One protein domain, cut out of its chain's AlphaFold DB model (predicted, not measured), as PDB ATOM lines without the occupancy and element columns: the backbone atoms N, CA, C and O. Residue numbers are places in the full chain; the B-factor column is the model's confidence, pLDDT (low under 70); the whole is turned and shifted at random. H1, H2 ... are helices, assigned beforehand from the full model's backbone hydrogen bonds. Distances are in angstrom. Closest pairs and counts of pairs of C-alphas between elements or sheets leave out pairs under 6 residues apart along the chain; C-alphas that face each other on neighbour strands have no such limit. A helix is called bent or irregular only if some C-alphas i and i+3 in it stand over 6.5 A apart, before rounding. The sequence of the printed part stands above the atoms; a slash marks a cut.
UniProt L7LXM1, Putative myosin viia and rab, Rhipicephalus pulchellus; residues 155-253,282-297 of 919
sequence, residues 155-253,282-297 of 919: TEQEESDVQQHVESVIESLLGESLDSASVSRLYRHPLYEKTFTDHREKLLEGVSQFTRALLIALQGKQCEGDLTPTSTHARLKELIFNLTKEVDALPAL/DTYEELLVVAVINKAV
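Overview. This is residues 155 to 253 and 282 to 297 of the 919 residues of the protein "Putative myosin viia and rab" of Rhipicephalus pulchellus (UniProt L7LXM1). A long helical hairpin of H2 and H3 makes the length, and H1 and H4, nearly parallel, pack on it. There are 115 residues printed, with four named helices, H1 to H4 in order: all helix. The whole is compact, radius of gyration of the C-alphas 14.6 A, spanning 48 by 25 by 25 A.

Arrangement. Look first at H2, residues 190 to 218, one helix by its hydrogen bonds but bent: C-alphas 198 and 201 are 7.3 A apart, between arms H2a, 190 to 198, and H2b, 201 to 218. H2b and H3, residues 229 to 248, touch as a hairpin at a shallow tilt of 25 degrees, closest C-alphas Phe 210 and Thr 232, 5.1 A. Residues 203 to 208 alone of H2b touch H4, residues 284 to 297, closest C-alphas Leu 204 and Val 289, 6.1 A. H1, residues 156 to 174, touches H2b with residues 158 to 166 alone, closest C-alphas Val 162 and Thr 211, 6.4 A. H1, H3 and H4 form a bundle, helices grouped running the same way. In H1, H2a, H2b, H3 and H4 every O i to N i+4 pair is within hydrogen-bond range.

Along the chain. Find C-alpha 190 at (26.542, 194.327, -28.020), where H2a begins; H2b spans 25.9 A, H3 28.0 A, H1 26.9 A. H4 ends at C-alpha 297, (21.083, 184.958, -20.215).

Size, cuts and confidence. The H1 to H2 link is long, 15 residues. Residues 254 to 281 are not printed; C-alphas 253 and 282 are 28.0 A apart. Residues 223 to 226 have pLDDT under 70.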
ATOM      1  N   THR A 155      14.647 196.300  11.855       78.19
ATOM      2  CA  THR A 155      15.772 195.527  12.363       78.19
ATOM      3  C   THR A 155      16.511 194.892  11.189       78.19
ATOM      4  O   THR A 155      15.923 194.415  10.222       78.19
ATOM      5  N   GLU A 156      17.826 194.780  11.332       72.62
ATOM      6  CA  GLU A 156      18.680 193.968  10.463       72.62
ATOM      7  C   GLU A 156      18.225 192.476  10.344       72.62
ATOM      8  O   GLU A 156      18.794 191.739   9.544       72.62
ATOM      9  N   GLN A 157      17.263 191.986  11.156       75.94
ATOM     10  CA  GLN A 157      16.663 190.648  10.985       75.94
ATOM     11  C   GLN A 157      15.594 190.688   9.899       75.94
ATOM     12  O   GLN A 157      15.679 189.930   8.945       75.94
ATOM     13  N   GLU A 158      14.639 191.611  10.022       80.69
ATOM     14  CA  GLU A 158      13.574 191.813   9.037       80.69
ATOM     15  C   GLU A 158      14.165 192.166   7.667       80.69
ATOM     16  O   GLU A 158      13.676 191.680   6.655       80.69
ATOM     17  N   GLU A 159      15.266 192.930   7.620       83.38
ATOM     18  CA  GLU A 159      16.019 193.138   6.375       83.38
ATOM     19  C   GLU A 159      16.562 191.812   5.799       83.38
ATOM     20  O   GLU A 159      16.365 191.551   4.616       83.38
ATOM     21  N   SER A 160      17.177 190.941   6.610       82.88
ATOM     22  CA  SER A 160      17.707 189.642   6.151       82.88
ATOM     23  C   SER A 160      16.612 188.656   5.720       82.88
ATOM     24  O   SER A 160      16.783 187.942   4.731       82.88
ATOM     25  N   ASP A 161      15.498 188.606   6.450       85.00
ATOM     26  CA  ASP A 161      14.379 187.698   6.178       85.00
ATOM     27  C   ASP A 161      13.622 188.137   4.916       85.00
ATOM     28  O   ASP A 161      13.252 187.303   4.087       85.00
ATOM     29  N   VAL A 162      13.463 189.454   4.710       90.06
ATOM     30  CA  VAL A 162      12.941 190.012   3.454       90.06
ATOM     31  C   VAL A 162      13.885 189.718   2.294       90.06
ATOM     32  O   VAL A 162      13.408 189.273   1.257       90.06
ATOM     33  N   GLN A 163      15.202 189.892   2.447       90.19
ATOM     34  CA  GLN A 163      16.166 189.562   1.387       90.19
ATOM     35  C   GLN A 163      16.061 188.089   0.954       90.19
ATOM     36  O   GLN A 163      15.921 187.808  -0.235       90.19
ATOM     37  N   GLN A 164      16.007 187.149   1.907       88.06
ATOM     38  CA  GLN A 164      15.819 185.724   1.603       88.06
ATOM     39  C   GLN A 164      14.445 185.420   0.969       88.06
ATOM     40  O   GLN A 164      14.344 184.568   0.083       88.06
ATOM     41  N   HIS A 165      13.379 186.114   1.381       91.19
ATOM     42  CA  HIS A 165      12.062 185.967   0.758       91.19
ATOM     43  C   HIS A 165      12.041 186.494  -0.687       91.19
ATOM     44  O   HIS A 165      11.488 185.839  -1.570       91.19
ATOM     45  N   VAL A 166      12.677 187.642  -0.945       93.50
ATOM     46  CA  VAL A 166      12.794 188.243  -2.283       93.50
ATOM     47  C   VAL A 166      13.605 187.340  -3.217       93.50
ATOM     48  O   VAL A 166      13.171 187.112  -4.345       93.50
ATOM     49  N   GLU A 167      14.709 186.750  -2.748       93.75
ATOM     50  CA  GLU A 167      15.425 185.683  -3.468       93.75
ATOM     51  C   GLU A 167      14.503 184.520  -3.835       93.75
ATOM     52  O   GLU A 167      14.368 184.207  -5.015       93.75
ATOM     53  N   SER A 168      13.825 183.916  -2.855       92.81
ATOM     54  CA  SER A 168      12.978 182.736  -3.080       92.81
ATOM     55  C   SER A 168      11.826 183.007  -4.061       92.81
ATOM     56  O   SER A 168      11.507 182.161  -4.901       92.81
ATOM     57  N   VAL A 169      11.242 184.209  -4.016       94.69
ATOM     58  CA  VAL A 169      10.252 184.679  -4.997       94.69
ATOM     59  C   VAL A 169      10.854 184.754  -6.402       94.69
ATOM     60  O   VAL A 169      10.235 184.293  -7.358       94.69
ATOM     61  N   ILE A 170      12.054 185.311  -6.548       94.94
ATOM     62  CA  ILE A 170      12.708 185.491  -7.850       94.94
ATOM     63  C   ILE A 170      13.203 184.152  -8.420       94.94
ATOM     64  O   ILE A 170      12.986 183.889  -9.603       94.94
ATOM     65  N   GLU A 171      13.780 183.270  -7.601       93.81
ATOM     66  CA  GLU A 171      14.123 181.894  -7.993       93.81
ATOM     67  C   GLU A 171      12.876 181.126  -8.466       93.81
ATOM     68  O   GLU A 171      12.917 180.461  -9.500       93.81
ATOM     69  N   SER A 172      11.731 181.287  -7.788       92.69
ATOM     70  CA  SER A 172      10.447 180.708  -8.218       92.69
ATOM     71  C   SER A 172       9.907 181.307  -9.524       92.69
ATOM     72  O   SER A 172       9.121 180.645 -10.202       92.69
ATOM     73  N   LEU A 173      10.280 182.542  -9.875       93.75
ATOM     74  CA  LEU A 173       9.881 183.197 -11.127       93.75
ATOM     75  C   LEU A 173      10.817 182.856 -12.299       93.75
ATOM     76  O   LEU A 173      10.375 182.897 -13.446       93.75
ATOM     77  N   LEU A 174      12.077 182.508 -12.018       92.25
ATOM     78  CA  LEU A 174      13.057 182.046 -13.007       92.25
ATOM     79  C   LEU A 174      12.996 180.528 -13.241       92.25
ATOM     80  O   LEU A 174      13.226 180.078 -14.359       92.25
ATOM     81  N   GLY A 175      12.686 179.739 -12.209       88.44
ATOM     82  CA  GLY A 175      12.699 178.272 -12.243       88.44
ATOM     83  C   GLY A 175      14.056 177.630 -11.919       88.44
ATOM     84  O   GLY A 175      14.162 176.405 -11.930       88.44
ATOM     85  N   GLU A 176      15.080 178.425 -11.600       88.06
ATOM     86  CA  GLU A 176      16.415 177.967 -11.197       88.06
ATOM     87  C   GLU A 176      16.969 178.779 -10.026       88.06
ATOM     88  O   GLU A 176      16.611 179.941  -9.837       88.06
ATOM     89  N   SER A 177      17.890 178.170  -9.270       88.31
ATOM     90  CA  SER A 177      18.546 178.846  -8.151       88.31
ATOM     91  C   SER A 177      19.618 179.841  -8.602       88.31
ATOM     92  O   SER A 177      20.435 179.566  -9.495       88.31
ATOM     93  N   LEU A 178      19.632 180.990  -7.928       89.38
ATOM     94  CA  LEU A 178      20.522 182.113  -8.188       89.38
ATOM     95  C   LEU A 178      21.910 181.953  -7.570       89.38
ATOM     96  O   LEU A 178      22.826 182.589  -8.072       89.38
ATOM     97  N   ASP A 179      22.116 181.092  -6.565       83.94
ATOM     98  CA  ASP A 179      23.425 180.915  -5.897       83.94
ATOM     99  C   ASP A 179      24.579 180.647  -6.883       83.94
ATOM    100  O   ASP A 179      25.711 181.084  -6.665       83.94
ATOM    101  N   SER A 180      24.263 179.957  -7.985       81.69
ATOM    102  CA  SER A 180      25.167 179.590  -9.085       81.69
ATOM    103  C   SER A 180      25.371 180.671 -10.158       81.69
ATOM    104  O   SER A 180      26.187 180.482 -11.057       81.69
ATOM    105  N   ALA A 181      24.634 181.782 -10.116       86.50
ATOM    106  CA  ALA A 181      24.702 182.818 -11.141       86.50
ATOM    107  C   ALA A 181      26.032 183.586 -11.074       86.50
ATOM    108  O   ALA A 181      26.438 184.045 -10.007       86.50
ATOM    109  N   SER A 182      26.690 183.769 -12.223       85.62
ATOM    110  CA  SER A 182      27.844 184.670 -12.344       85.62
ATOM    111  C   SER A 182      27.436 186.105 -12.012       85.62
ATOM    112  O   SER A 182      26.409 186.572 -12.507       85.62
ATOM    113  N   VAL A 183      28.260 186.836 -11.261       85.81
ATOM    114  CA  VAL A 183      28.096 188.290 -11.068       85.81
ATOM    115  C   VAL A 183      29.013 189.117 -11.973       85.81
ATOM    116  O   VAL A 183      28.702 190.269 -12.265       85.81
ATOM    117  N   SER A 184      30.095 188.541 -12.513       83.69
ATOM    118  CA  SER A 184      30.831 189.174 -13.612       83.69
ATOM    119  C   SER A 184      30.008 189.197 -14.897       83.69
ATOM    120  O   SER A 184      29.188 188.310 -15.158       83.69
ATOM    121  N   ARG A 185      30.329 190.166 -15.757       84.00
ATOM    122  CA  ARG A 185      29.913 190.234 -17.163       84.00
ATOM    123  C   ARG A 185      30.117 188.887 -17.870       84.00
ATOM    124  O   ARG A 185      31.248 188.410 -17.929       84.00
ATOM    125  N   LEU A 186      29.047 188.307 -18.421       82.88
ATOM    126  CA  LEU A 186      29.107 187.005 -19.103       82.88
ATOM    127  C   LEU A 186      29.696 187.081 -20.520       82.88
ATOM    128  O   LEU A 186      30.472 186.215 -20.910       82.88
ATOM    129  N   TYR A 187      29.337 188.109 -21.296       83.94
ATOM    130  CA  TYR A 187      29.717 188.220 -22.708       83.94
ATOM    131  C   TYR A 187      30.197 189.629 -23.057       83.94
ATOM    132  O   TYR A 187      29.597 190.625 -22.660       83.94
ATOM    133  N   ARG A 188      31.235 189.734 -23.895       82.31
ATOM    134  CA  ARG A 188      31.599 190.987 -24.580       82.31
ATOM    135  C   ARG A 188      30.837 191.105 -25.907       82.31
ATOM    136  O   ARG A 188      31.452 191.085 -26.969       82.31
ATOM    137  N   HIS A 189      29.504 191.178 -25.852       85.44
ATOM    138  CA  HIS A 189      28.653 191.203 -27.049       85.44
ATOM    139  C   HIS A 189      27.606 192.335 -27.000       85.44
ATOM    140  O   HIS A 189      26.895 192.437 -25.999       85.44
ATOM    141  N   PRO A 190      27.424 193.152 -28.062       87.12
ATOM    142  CA  PRO A 190      26.542 194.327 -28.020       87.12
ATOM    143  C   PRO A 190      25.079 194.039 -27.658       87.12
ATOM    144  O   PRO A 190      24.438 194.865 -27.012       87.12
ATOM    145  N   LEU A 191      24.541 192.873 -28.040       88.00
ATOM    146  CA  LEU A 191      23.173 192.495 -27.658       88.00
ATOM    147  C   LEU A 191      23.051 192.165 -26.164       88.00
ATOM    148  O   LEU A 191      22.037 192.510 -25.569       88.00
ATOM    149  N   TYR A 192      24.084 191.557 -25.566       91.56
ATOM    150  CA  TYR A 192      24.122 191.293 -24.125       91.56
ATOM    151  C   TYR A 192      24.186 192.613 -23.347       91.56
ATOM    152  O   TYR A 192      23.376 192.814 -22.444       91.56
ATOM    153  N   GLU A 193      25.067 193.543 -23.751       89.25
ATOM    154  CA  GLU A 193      25.141 194.879 -23.136       89.25
ATOM    155  C   GLU A 193      23.789 195.583 -23.199       89.25
ATOM    156  O   GLU A 193      23.318 196.086 -22.185       89.25
ATOM    157  N   LYS A 194      23.128 195.547 -24.367       90.56
ATOM    158  CA  LYS A 194      21.802 196.141 -24.539       90.56
ATOM    159  C   LYS A 194      20.775 195.519 -23.593       90.56
ATOM    160  O   LYS A 194      20.070 196.258 -22.919       90.56
ATOM    161  N   THR A 195      20.677 194.189 -23.505       91.00
ATOM    162  CA  THR A 195      19.736 193.551 -22.562       91.00
ATOM    163  C   THR A 195      20.080 193.855 -21.104       91.00
ATOM    164  O   THR A 195      19.180 194.023 -20.286       91.00
ATOM    165  N   PHE A 196      21.365 193.991 -20.774       91.94
ATOM    166  CA  PHE A 196      21.813 194.348 -19.433       91.94
ATOM    167  C   PHE A 196      21.411 195.789 -19.078       91.94
ATOM    168  O   PHE A 196      20.796 196.007 -18.036       91.94
ATOM    169  N   THR A 197      21.659 196.769 -19.957       91.25
ATOM    170  CA  THR A 197      21.246 198.167 -19.733       91.25
ATOM    171  C   THR A 197      19.734 198.345 -19.756       91.25
ATOM    172  O   THR A 197      19.192 199.037 -18.899       91.25
ATOM    173  N   ASP A 198      19.036 197.698 -20.693       92.25
ATOM    174  CA  ASP A 198      17.594 197.875 -20.877       92.25
ATOM    175  C   ASP A 198      16.777 197.329 -19.700       92.25
ATOM    176  O   ASP A 198      15.648 197.783 -19.497       92.25
ATOM    177  N   HIS A 199      17.311 196.378 -18.922       93.19
ATOM    178  CA  HIS A 199      16.598 195.769 -17.792       93.19
ATOM    179  C   HIS A 199      17.167 196.111 -16.408       93.19
ATOM    180  O   HIS A 199      16.372 196.146 -15.466       93.19
ATOM    181  N   ARG A 200      18.467 196.428 -16.251       92.75
ATOM    182  CA  ARG A 200      19.099 196.683 -14.930       92.75
ATOM    183  C   ARG A 200      18.344 197.719 -14.100       92.75
ATOM    184  O   ARG A 200      17.969 197.423 -12.972       92.75
ATOM    185  N   GLU A 201      18.090 198.909 -14.643       92.25
ATOM    186  CA  GLU A 201      17.421 199.987 -13.894       92.25
ATOM    187  C   GLU A 201      15.977 199.619 -13.515       92.25
ATOM    188  O   GLU A 201      15.532 199.871 -12.396       92.25
ATOM    189  N   LYS A 202      15.249 198.965 -14.431       94.00
ATOM    190  CA  LYS A 202      13.847 198.569 -14.220       94.00
ATOM    191  C   LYS A 202      13.725 197.497 -13.136       94.00
ATOM    192  O   LYS A 202      12.844 197.593 -12.285       94.00
ATOM    193  N   LEU A 203      14.599 196.488 -13.175       95.00
ATOM    194  CA  LEU A 203      14.648 195.410 -12.189       95.00
ATOM    195  C   LEU A 203      15.142 195.914 -10.833       95.00
ATOM    196  O   LEU A 203      14.560 195.533  -9.825       95.00
ATOM    197  N   LEU A 204      16.129 196.816 -10.792       94.31
ATOM    198  CA  LEU A 204      16.594 197.432  -9.546       94.31
ATOM    199  C   LEU A 204      15.484 198.224  -8.852       94.31
ATOM    200  O   LEU A 204      15.276 198.043  -7.653       94.31
ATOM    201  N   GLU A 205      14.713 199.017  -9.597       93.12
ATOM    202  CA  GLU A 205      13.535 199.702  -9.057       93.12
ATOM    203  C   GLU A 205      12.453 198.701  -8.613       93.12
ATOM    204  O   GLU A 205      11.881 198.847  -7.535       93.12
ATOM    205  N   GLY A 206      12.182 197.654  -9.401       93.94
ATOM    206  CA  GLY A 206      11.190 196.623  -9.068       93.94
ATOM    207  C   GLY A 206      11.522 195.842  -7.789       93.94
ATOM    208  O   GLY A 206      10.665 195.697  -6.918       93.94
ATOM    209  N   VAL A 207      12.773 195.394  -7.653       94.81
ATOM    210  CA  VAL A 207      13.303 194.720  -6.457       94.81
ATOM    211  C   VAL A 207      13.283 195.673  -5.261       94.81
ATOM    212  O   VAL A 207      12.733 195.322  -4.222       94.81
ATOM    213  N   SER A 208      13.783 196.904  -5.415       91.88
ATOM    214  CA  SER A 208      13.808 197.901  -4.331       91.88
ATOM    215  C   SER A 208      12.404 198.245  -3.824       91.88
ATOM    216  O   SER A 208      12.191 198.346  -2.613       91.88
ATOM    217  N   GLN A 209      11.422 198.380  -4.724       91.81
ATOM    218  CA  GLN A 209      10.024 198.599  -4.345       91.81
ATOM    219  C   GLN A 209       9.416 197.394  -3.619       91.81
ATOM    220  O   GLN A 209       8.718 197.595  -2.627       91.81
ATOM    221  N   PHE A 210       9.686 196.163  -4.066       94.31
ATOM    222  CA  PHE A 210       9.169 194.952  -3.421       94.31
ATOM    223  C   PHE A 210       9.779 194.750  -2.022       94.31
ATOM    224  O   PHE A 210       9.034 194.617  -1.050       94.31
ATOM    225  N   THR A 211      11.104 194.876  -1.885       92.00
ATOM    226  CA  THR A 211      11.813 194.898  -0.590       92.00
ATOM    227  C   THR A 211      11.237 195.968   0.345       92.00
ATOM    228  O   THR A 211      10.915 195.678   1.499       92.00
ATOM    229  N   ARG A 212      11.030 197.201  -0.144       90.00
ATOM    230  CA  ARG A 212      10.442 198.292   0.655       90.00
ATOM    231  C   ARG A 212       8.997 197.994   1.075       90.00
ATOM    232  O   ARG A 212       8.651 198.252   2.225       90.00
ATOM    233  N   ALA A 213       8.164 197.456   0.185       90.69
ATOM    234  CA  ALA A 213       6.769 197.123   0.482       90.69
ATOM    235  C   ALA A 213       6.653 196.017   1.546       90.69
ATOM    236  O   ALA A 213       5.834 196.126   2.459       90.69
ATOM    237  N   LEU A 214       7.510 194.992   1.477       91.06
ATOM    238  CA  LEU A 214       7.591 193.930   2.485       91.06
ATOM    239  C   LEU A 214       8.013 194.478   3.858       91.06
ATOM    240  O   LEU A 214       7.362 194.179   4.858       91.06
ATOM    241  N   LEU A 215       9.034 195.340   3.914       89.31
ATOM    242  CA  LEU A 215       9.475 195.977   5.164       89.31
ATOM    243  C   LEU A 215       8.406 196.905   5.770       89.31
ATOM    244  O   LEU A 215       8.253 196.943   6.989       89.31
ATOM    245  N   ILE A 216       7.628 197.624   4.951       87.06
ATOM    246  CA  ILE A 216       6.478 198.420   5.420       87.06
ATOM    247  C   ILE A 216       5.395 197.510   6.024       87.06
ATOM    248  O   ILE A 216       4.873 197.812   7.101       87.06
ATOM    249  N   ALA A 217       5.086 196.393   5.358       86.81
ATOM    250  CA  ALA A 217       4.057 195.450   5.786       86.81
ATOM    251  C   ALA A 217       4.414 194.729   7.099       86.81
ATOM    252  O   ALA A 217       3.573 194.668   7.996       86.81
ATOM    253  N   LEU A 218       5.659 194.254   7.253       85.81
ATOM    254  CA  LEU A 218       6.145 193.626   8.495       85.81
ATOM    255  C   LEU A 218       6.023 194.559   9.710       85.81
ATOM    256  O   LEU A 218       5.687 194.119  10.806       85.81
ATOM    257  N   GLN A 219       6.219 195.860   9.502       81.50
ATOM    258  CA  GLN A 219       6.124 196.879  10.549       81.50
ATOM    259  C   GLN A 219       4.688 197.313  10.883       81.50
ATOM    260  O   GLN A 219       4.502 198.224  11.692       81.50
ATOM    261  N   GLY A 220       3.668 196.731  10.241       77.06
ATOM    262  CA  GLY A 220       2.266 197.113  10.432       77.06
ATOM    263  C   GLY A 220       1.938 198.550  10.002       77.06
ATOM    264  O   GLY A 220       0.907 199.095  10.400       77.06
ATOM    265  N   LYS A 221       2.807 199.188   9.208       78.69
ATOM    266  CA  LYS A 221       2.581 200.532   8.664       78.69
ATOM    267  C   LYS A 221       1.627 200.445   7.472       78.69
ATOM    268  O   LYS A 221       1.647 199.480   6.711       78.69
ATOM    269  N   GLN A 222       0.794 201.469   7.283       72.69
ATOM    270  CA  GLN A 222      -0.046 201.548   6.087       72.69
ATOM    271  C   GLN A 222       0.836 201.688   4.837       72.69
ATOM    272  O   GLN A 222       1.739 202.522   4.804       72.69
ATOM    273  N   CYS A 223       0.570 200.870   3.819       69.38
ATOM    274  CA  CYS A 223       1.242 200.972   2.524       69.38
ATOM    275  C   CYS A 223       0.794 202.253   1.803       69.38
ATOM    276  O   CYS A 223      -0.402 202.537   1.709       69.38
ATOM    277  N   GLU A 224       1.752 203.028   1.294       63.72
ATOM    278  CA  GLU A 224       1.483 204.289   0.599       63.72
ATOM    279  C   GLU A 224       1.055 204.024  -0.854       63.72
ATOM    280  O   GLU A 224       1.885 203.760  -1.725       63.72
ATOM    281  N   GLY A 225      -0.253 204.094  -1.125       69.69
ATOM    282  CA  GLY A 225      -0.805 203.938  -2.477       69.69
ATOM    283  C   GLY A 225      -0.520 202.562  -3.085       69.69
ATOM    284  O   GLY A 225      -0.729 201.535  -2.442       69.69
ATOM    285  N   ASP A 226      -0.022 202.541  -4.324       67.00
ATOM    286  CA  ASP A 226       0.214 201.314  -5.098       67.00
ATOM    287  C   ASP A 226       1.421 200.477  -4.614       67.00
ATOM    288  O   ASP A 226       1.738 199.448  -5.213       67.00
ATOM    289  N   LEU A 227       2.095 200.863  -3.522       76.69
ATOM    290  CA  LEU A 227       3.253 200.161  -2.942       76.69
ATOM    291  C   LEU A 227       2.854 199.025  -1.977       76.69
ATOM    292  O   LEU A 227       3.428 198.876  -0.899       76.69
ATOM    293  N   THR A 228       1.868 198.205  -2.351       87.50
ATOM    294  CA  THR A 228       1.557 196.963  -1.617       87.50
ATOM    295  C   THR A 228       2.522 195.837  -2.019       87.50
ATOM    296  O   THR A 228       3.001 195.834  -3.159       87.50
ATOM    297  N   PRO A 229       2.779 194.832  -1.157       90.50
ATOM    298  CA  PRO A 229       3.551 193.648  -1.544       90.50
ATOM    299  C   PRO A 229       2.978 192.932  -2.776       90.50
ATOM    300  O   PRO A 229       3.730 192.493  -3.637       90.50
ATOM    301  N   THR A 230       1.650 192.872  -2.919       90.44
ATOM    302  CA  THR A 230       0.973 192.185  -4.034       90.44
ATOM    303  C   THR A 230       1.171 192.893  -5.377       90.44
ATOM    304  O   THR A 230       1.453 192.242  -6.384       90.44
ATOM    305  N   SER A 231       1.044 194.222  -5.412       91.31
ATOM    306  CA  SER A 231       1.221 195.024  -6.634       91.31
ATOM    307  C   SER A 231       2.690 195.137  -7.042       91.31
ATOM    308  O   SER A 231       3.010 195.014  -8.225       91.31
ATOM    309  N   THR A 232       3.599 195.291  -6.077       93.19
ATOM    310  CA  THR A 232       5.049 195.292  -6.344       93.19
ATOM    311  C   THR A 232       5.551 193.914  -6.787       93.19
ATOM    312  O   THR A 232       6.300 193.839  -7.760       93.19
ATOM    313  N   HIS A 233       5.049 192.818  -6.205       94.25
ATOM    314  CA  HIS A 233       5.272 191.454  -6.703       94.25
ATOM    315  C   HIS A 233       4.760 191.260  -8.140       94.25
ATOM    316  O   HIS A 233       5.472 190.706  -8.977       94.25
ATOM    317  N   ALA A 234       3.552 191.739  -8.462       93.38
ATOM    318  CA  ALA A 234       3.006 191.649  -9.818       93.38
ATOM    319  C   ALA A 234       3.885 192.393 -10.843       93.38
ATOM    320  O   ALA A 234       4.185 191.844 -11.904       93.38
ATOM    321  N   ARG A 235       4.373 193.593 -10.493       93.62
ATOM    322  CA  ARG A 235       5.323 194.364 -11.311       93.62
ATOM    323  C   ARG A 235       6.669 193.645 -11.468       93.62
ATOM    324  O   ARG A 235       7.201 193.590 -12.573       93.62
ATOM    325  N   LEU A 236       7.216 193.067 -10.397       95.81
ATOM    326  CA  LEU A 236       8.468 192.300 -10.442       95.81
ATOM    327  C   LEU A 236       8.339 191.056 -11.339       95.81
ATOM    328  O   LEU A 236       9.221 190.790 -12.155       95.81
ATOM    329  N   LYS A 237       7.205 190.350 -11.260       95.38
ATOM    330  CA  LYS A 237       6.867 189.227 -12.145       95.38
ATOM    331  C   LYS A 237       6.779 189.641 -13.616       95.38
ATOM    332  O   LYS A 237       7.302 188.928 -14.468       95.38
ATOM    333  N   GLU A 238       6.157 190.780 -13.922       96.06
ATOM    334  CA  GLU A 238       6.109 191.318 -15.289       96.06
ATOM    335  C   GLU A 238       7.513 191.657 -15.819       96.06
ATOM    336  O   GLU A 238       7.845 191.322 -16.957       96.06
ATOM    337  N   LEU A 239       8.366 192.272 -14.994       96.31
ATOM    338  CA  LEU A 239       9.741 192.608 -15.369       96.31
ATOM    339  C   LEU A 239      10.590 191.363 -15.656       96.31
ATOM    340  O   LEU A 239      11.263 191.316 -16.683       96.31
ATOM    341  N   ILE A 240      10.525 190.339 -14.798       95.75
ATOM    342  CA  ILE A 240      11.255 189.076 -14.998       95.75
ATOM    343  C   ILE A 240      10.726 188.324 -16.229       95.75
ATOM    344  O   ILE A 240      11.523 187.804 -17.003       95.75
ATOM    345  N   PHE A 241       9.410 188.325 -16.469       95.75
ATOM    346  CA  PHE A 241       8.814 187.726 -17.670       95.75
ATOM    347  C   PHE A 241       9.230 188.439 -18.967       95.75
ATOM    348  O   PHE A 241       9.482 187.789 -19.980       95.75
ATOM    349  N   ASN A 242       9.328 189.772 -18.954       95.31
ATOM    350  CA  ASN A 242       9.812 190.530 -20.108       95.31
ATOM    351  C   ASN A 242      11.317 190.314 -20.340       95.31
ATOM    352  O   ASN A 242      11.717 190.122 -21.487       95.31
ATOM    353  N   LEU A 243      12.128 190.260 -19.273       96.12
ATOM    354  CA  LEU A 243      13.544 189.885 -19.350       96.12
ATOM    355  C   LEU A 243      13.708 188.507 -20.002       96.12
ATOM    356  O   LEU A 243      14.385 188.410 -21.021       96.12
ATOM    357  N   THR A 244      13.095 187.452 -19.454       95.12
ATOM    358  CA  THR A 244      13.274 186.085 -19.976       95.12
ATOM    359  C   THR A 244      12.799 185.973 -21.419       95.12
ATOM    360  O   THR A 244      13.521 185.424 -22.242       95.12
ATOM    361  N   LYS A 245      11.664 186.588 -21.774       94.00
ATOM    362  CA  LYS A 245      11.140 186.634 -23.149       94.00
ATOM    363  C   LYS A 245      12.067 187.344 -24.147       94.00
ATOM    364  O   LYS A 245      12.211 186.872 -25.273       94.00
ATOM    365  N   GLU A 246      12.663 188.480 -23.781       93.50
ATOM    366  CA  GLU A 246      13.623 189.185 -24.647       93.50
ATOM    367  C   GLU A 246      14.949 188.426 -24.760       93.50
ATOM    368  O   GLU A 246      15.536 188.345 -25.838       93.50
ATOM    369  N   VAL A 247      15.399 187.835 -23.654       93.38
ATOM    370  CA  VAL A 247      16.642 187.071 -23.570       93.38
ATOM    371  C   VAL A 247      16.532 185.726 -24.304       93.38
ATOM    372  O   VAL A 247      17.486 185.312 -24.960       93.38
ATOM    373  N   ASP A 248      15.352 185.099 -24.336       91.44
ATOM    374  CA  ASP A 248      15.073 183.942 -25.194       91.44
ATOM    375  C   ASP A 248      15.041 184.284 -26.692       91.44
ATOM    376  O   ASP A 248      15.273 183.401 -27.521       91.44
ATOM    377  N   ALA A 249      14.812 185.546 -27.060       91.31
ATOM    378  CA  ALA A 249      14.910 186.009 -28.443       91.31
ATOM    379  C   ALA A 249      16.357 186.331 -28.882       91.31
ATOM    380  O   ALA A 249      16.574 186.679 -30.046       91.31
ATOM    381  N   LEU A 250      17.353 186.221 -27.990       90.75
ATOM    382  CA  LEU A 250      18.757 186.439 -28.342       90.75
ATOM    383  C   LEU A 250      19.318 185.297 -29.209       90.75
ATOM    384  O   LEU A 250      19.080 184.127 -28.907       90.75
ATOM    385  N   PRO A 251      20.139 185.609 -30.231       88.38
ATOM    386  CA  PRO A 251      20.931 184.609 -30.941       88.38
ATOM    387  C   PRO A 251      22.055 184.056 -30.047       88.38
ATOM    388  O   PRO A 251      22.306 184.563 -28.952       88.38
ATOM    389  N   ALA A 252      22.781 183.053 -30.546       88.44
ATOM    390  CA  ALA A 252      23.980 182.530 -29.893       88.44
ATOM    391  C   ALA A 252      25.048 183.631 -29.711       88.44
ATOM    392  O   ALA A 252      25.579 184.170 -30.685       88.44
ATOM    393  N   LEU A 253      25.369 183.957 -28.458       86.06
ATOM    394  CA  LEU A 253      26.333 184.986 -28.076       86.06
ATOM    395  C   LEU A 253      27.757 184.412 -28.123       86.06
ATOM    396  O   LEU A 253      28.207 183.747 -27.194       86.06
ATOM    397  N   ASP A 282      27.369 198.044  -4.950       74.75
ATOM    398  CA  ASP A 282      27.438 198.664  -3.619       74.75
ATOM    399  C   ASP A 282      26.235 198.257  -2.747       74.75
ATOM    400  O   ASP A 282      26.284 198.362  -1.520       74.75
ATOM    401  N   THR A 283      25.161 197.759  -3.369       85.12
ATOM    402  CA  THR A 283      23.945 197.277  -2.703       85.12
ATOM    403  C   THR A 283      23.658 195.803  -2.994       85.12
ATOM    404  O   THR A 283      24.126 195.221  -3.977       85.12
ATOM    405  N   TYR A 284      22.873 195.176  -2.114       88.06
ATOM    406  CA  TYR A 284      22.454 193.781  -2.269       88.06
ATOM    407  C   TYR A 284      21.448 193.633  -3.417       88.06
ATOM    408  O   TYR A 284      21.501 192.678  -4.187       88.06
ATOM    409  N   GLU A 285      20.577 194.625  -3.563       91.06
ATOM    410  CA  GLU A 285      19.562 194.725  -4.598       91.06
ATOM    411  C   GLU A 285      20.207 194.804  -5.994       91.06
ATOM    412  O   GLU A 285      19.757 194.123  -6.913       91.06
ATOM    413  N   GLU A 286      21.315 195.538  -6.156       90.25
ATOM    414  CA  GLU A 286      22.114 195.506  -7.391       90.25
ATOM    415  C   GLU A 286      22.739 194.138  -7.654       90.25
ATOM    416  O   GLU A 286      22.627 193.628  -8.769       90.25
ATOM    417  N   LEU A 287      23.371 193.532  -6.642       90.75
ATOM    418  CA  LEU A 287      24.020 192.225  -6.773       90.75
ATOM    419  C   LEU A 287      23.017 191.149  -7.228       90.75
ATOM    420  O   LEU A 287      23.319 190.339  -8.106       90.75
ATOM    421  N   LEU A 288      21.810 191.187  -6.662       92.75
ATOM    422  CA  LEU A 288      20.691 190.317  -7.008       92.75
ATOM    423  C   LEU A 288      20.193 190.568  -8.440       92.75
ATOM    424  O   LEU A 288      19.995 189.616  -9.191       92.75
ATOM    425  N   VAL A 289      20.057 191.825  -8.871       94.44
ATOM    426  CA  VAL A 289      19.654 192.161 -10.251       94.44
ATOM    427  C   VAL A 289      20.688 191.717 -11.285       94.44
ATOM    428  O   VAL A 289      20.313 191.184 -12.331       94.44
ATOM    429  N   VAL A 290      21.982 191.885 -11.000       92.19
ATOM    430  CA  VAL A 290      23.066 191.404 -11.873       92.19
ATOM    431  C   VAL A 290      23.016 189.880 -11.996       92.19
ATOM    432  O   VAL A 290      23.046 189.361 -13.112       92.19
ATOM    433  N   ALA A 291      22.850 189.167 -10.877       93.25
ATOM    434  CA  ALA A 291      22.679 187.716 -10.865       93.25
ATOM    435  C   ALA A 291      21.443 187.261 -11.665       93.25
ATOM    436  O   ALA A 291      21.548 186.327 -12.455       93.25
ATOM    437  N   VAL A 292      20.300 187.942 -11.533       95.06
ATOM    438  CA  VAL A 292      19.057 187.643 -12.272       95.06
ATOM    439  C   VAL A 292      19.224 187.801 -13.782       95.06
ATOM    440  O   VAL A 292      18.856 186.899 -14.535       95.06
ATOM    441  N   ILE A 293      19.802 188.918 -14.238       94.38
ATOM    442  CA  ILE A 293      20.033 189.163 -15.670       94.38
ATOM    443  C   ILE A 293      21.010 188.126 -16.227       94.38
ATOM    444  O   ILE A 293      20.735 187.507 -17.257       94.38
ATOM    445  N   ASN A 294      22.115 187.878 -15.521       94.00
ATOM    446  CA  ASN A 294      23.099 186.885 -15.934       94.00
ATOM    447  C   ASN A 294      22.510 185.469 -15.954       94.00
ATOM    448  O   ASN A 294      22.765 184.733 -16.905       94.00
ATOM    449  N   LYS A 295      21.676 185.092 -14.976       94.44
ATOM    450  CA  LYS A 295      21.047 183.766 -14.933       94.44
ATOM    451  C   LYS A 295      20.053 183.563 -16.074       94.44
ATOM    452  O   LYS A 295      20.102 182.525 -16.728       94.44
ATOM    453  N   ALA A 296      19.226 184.564 -16.379       94.44
ATOM    454  CA  ALA A 296      18.328 184.517 -17.533       94.44
ATOM    455  C   ALA A 296      19.103 184.351 -18.855       94.44
ATOM    456  O   ALA A 296      18.728 183.525 -19.689       94.44
ATOM    457  N   VAL A 297      20.211 185.087 -19.031       93.56
ATOM    458  CA  VAL A 297      21.083 184.958 -20.215       93.56
ATOM    459  C   VAL A 297      21.724 183.575 -20.279       93.56
ATOM    460  O   VAL A 297      21.699 182.951 -21.336       93.56
TER     461      VAL A 297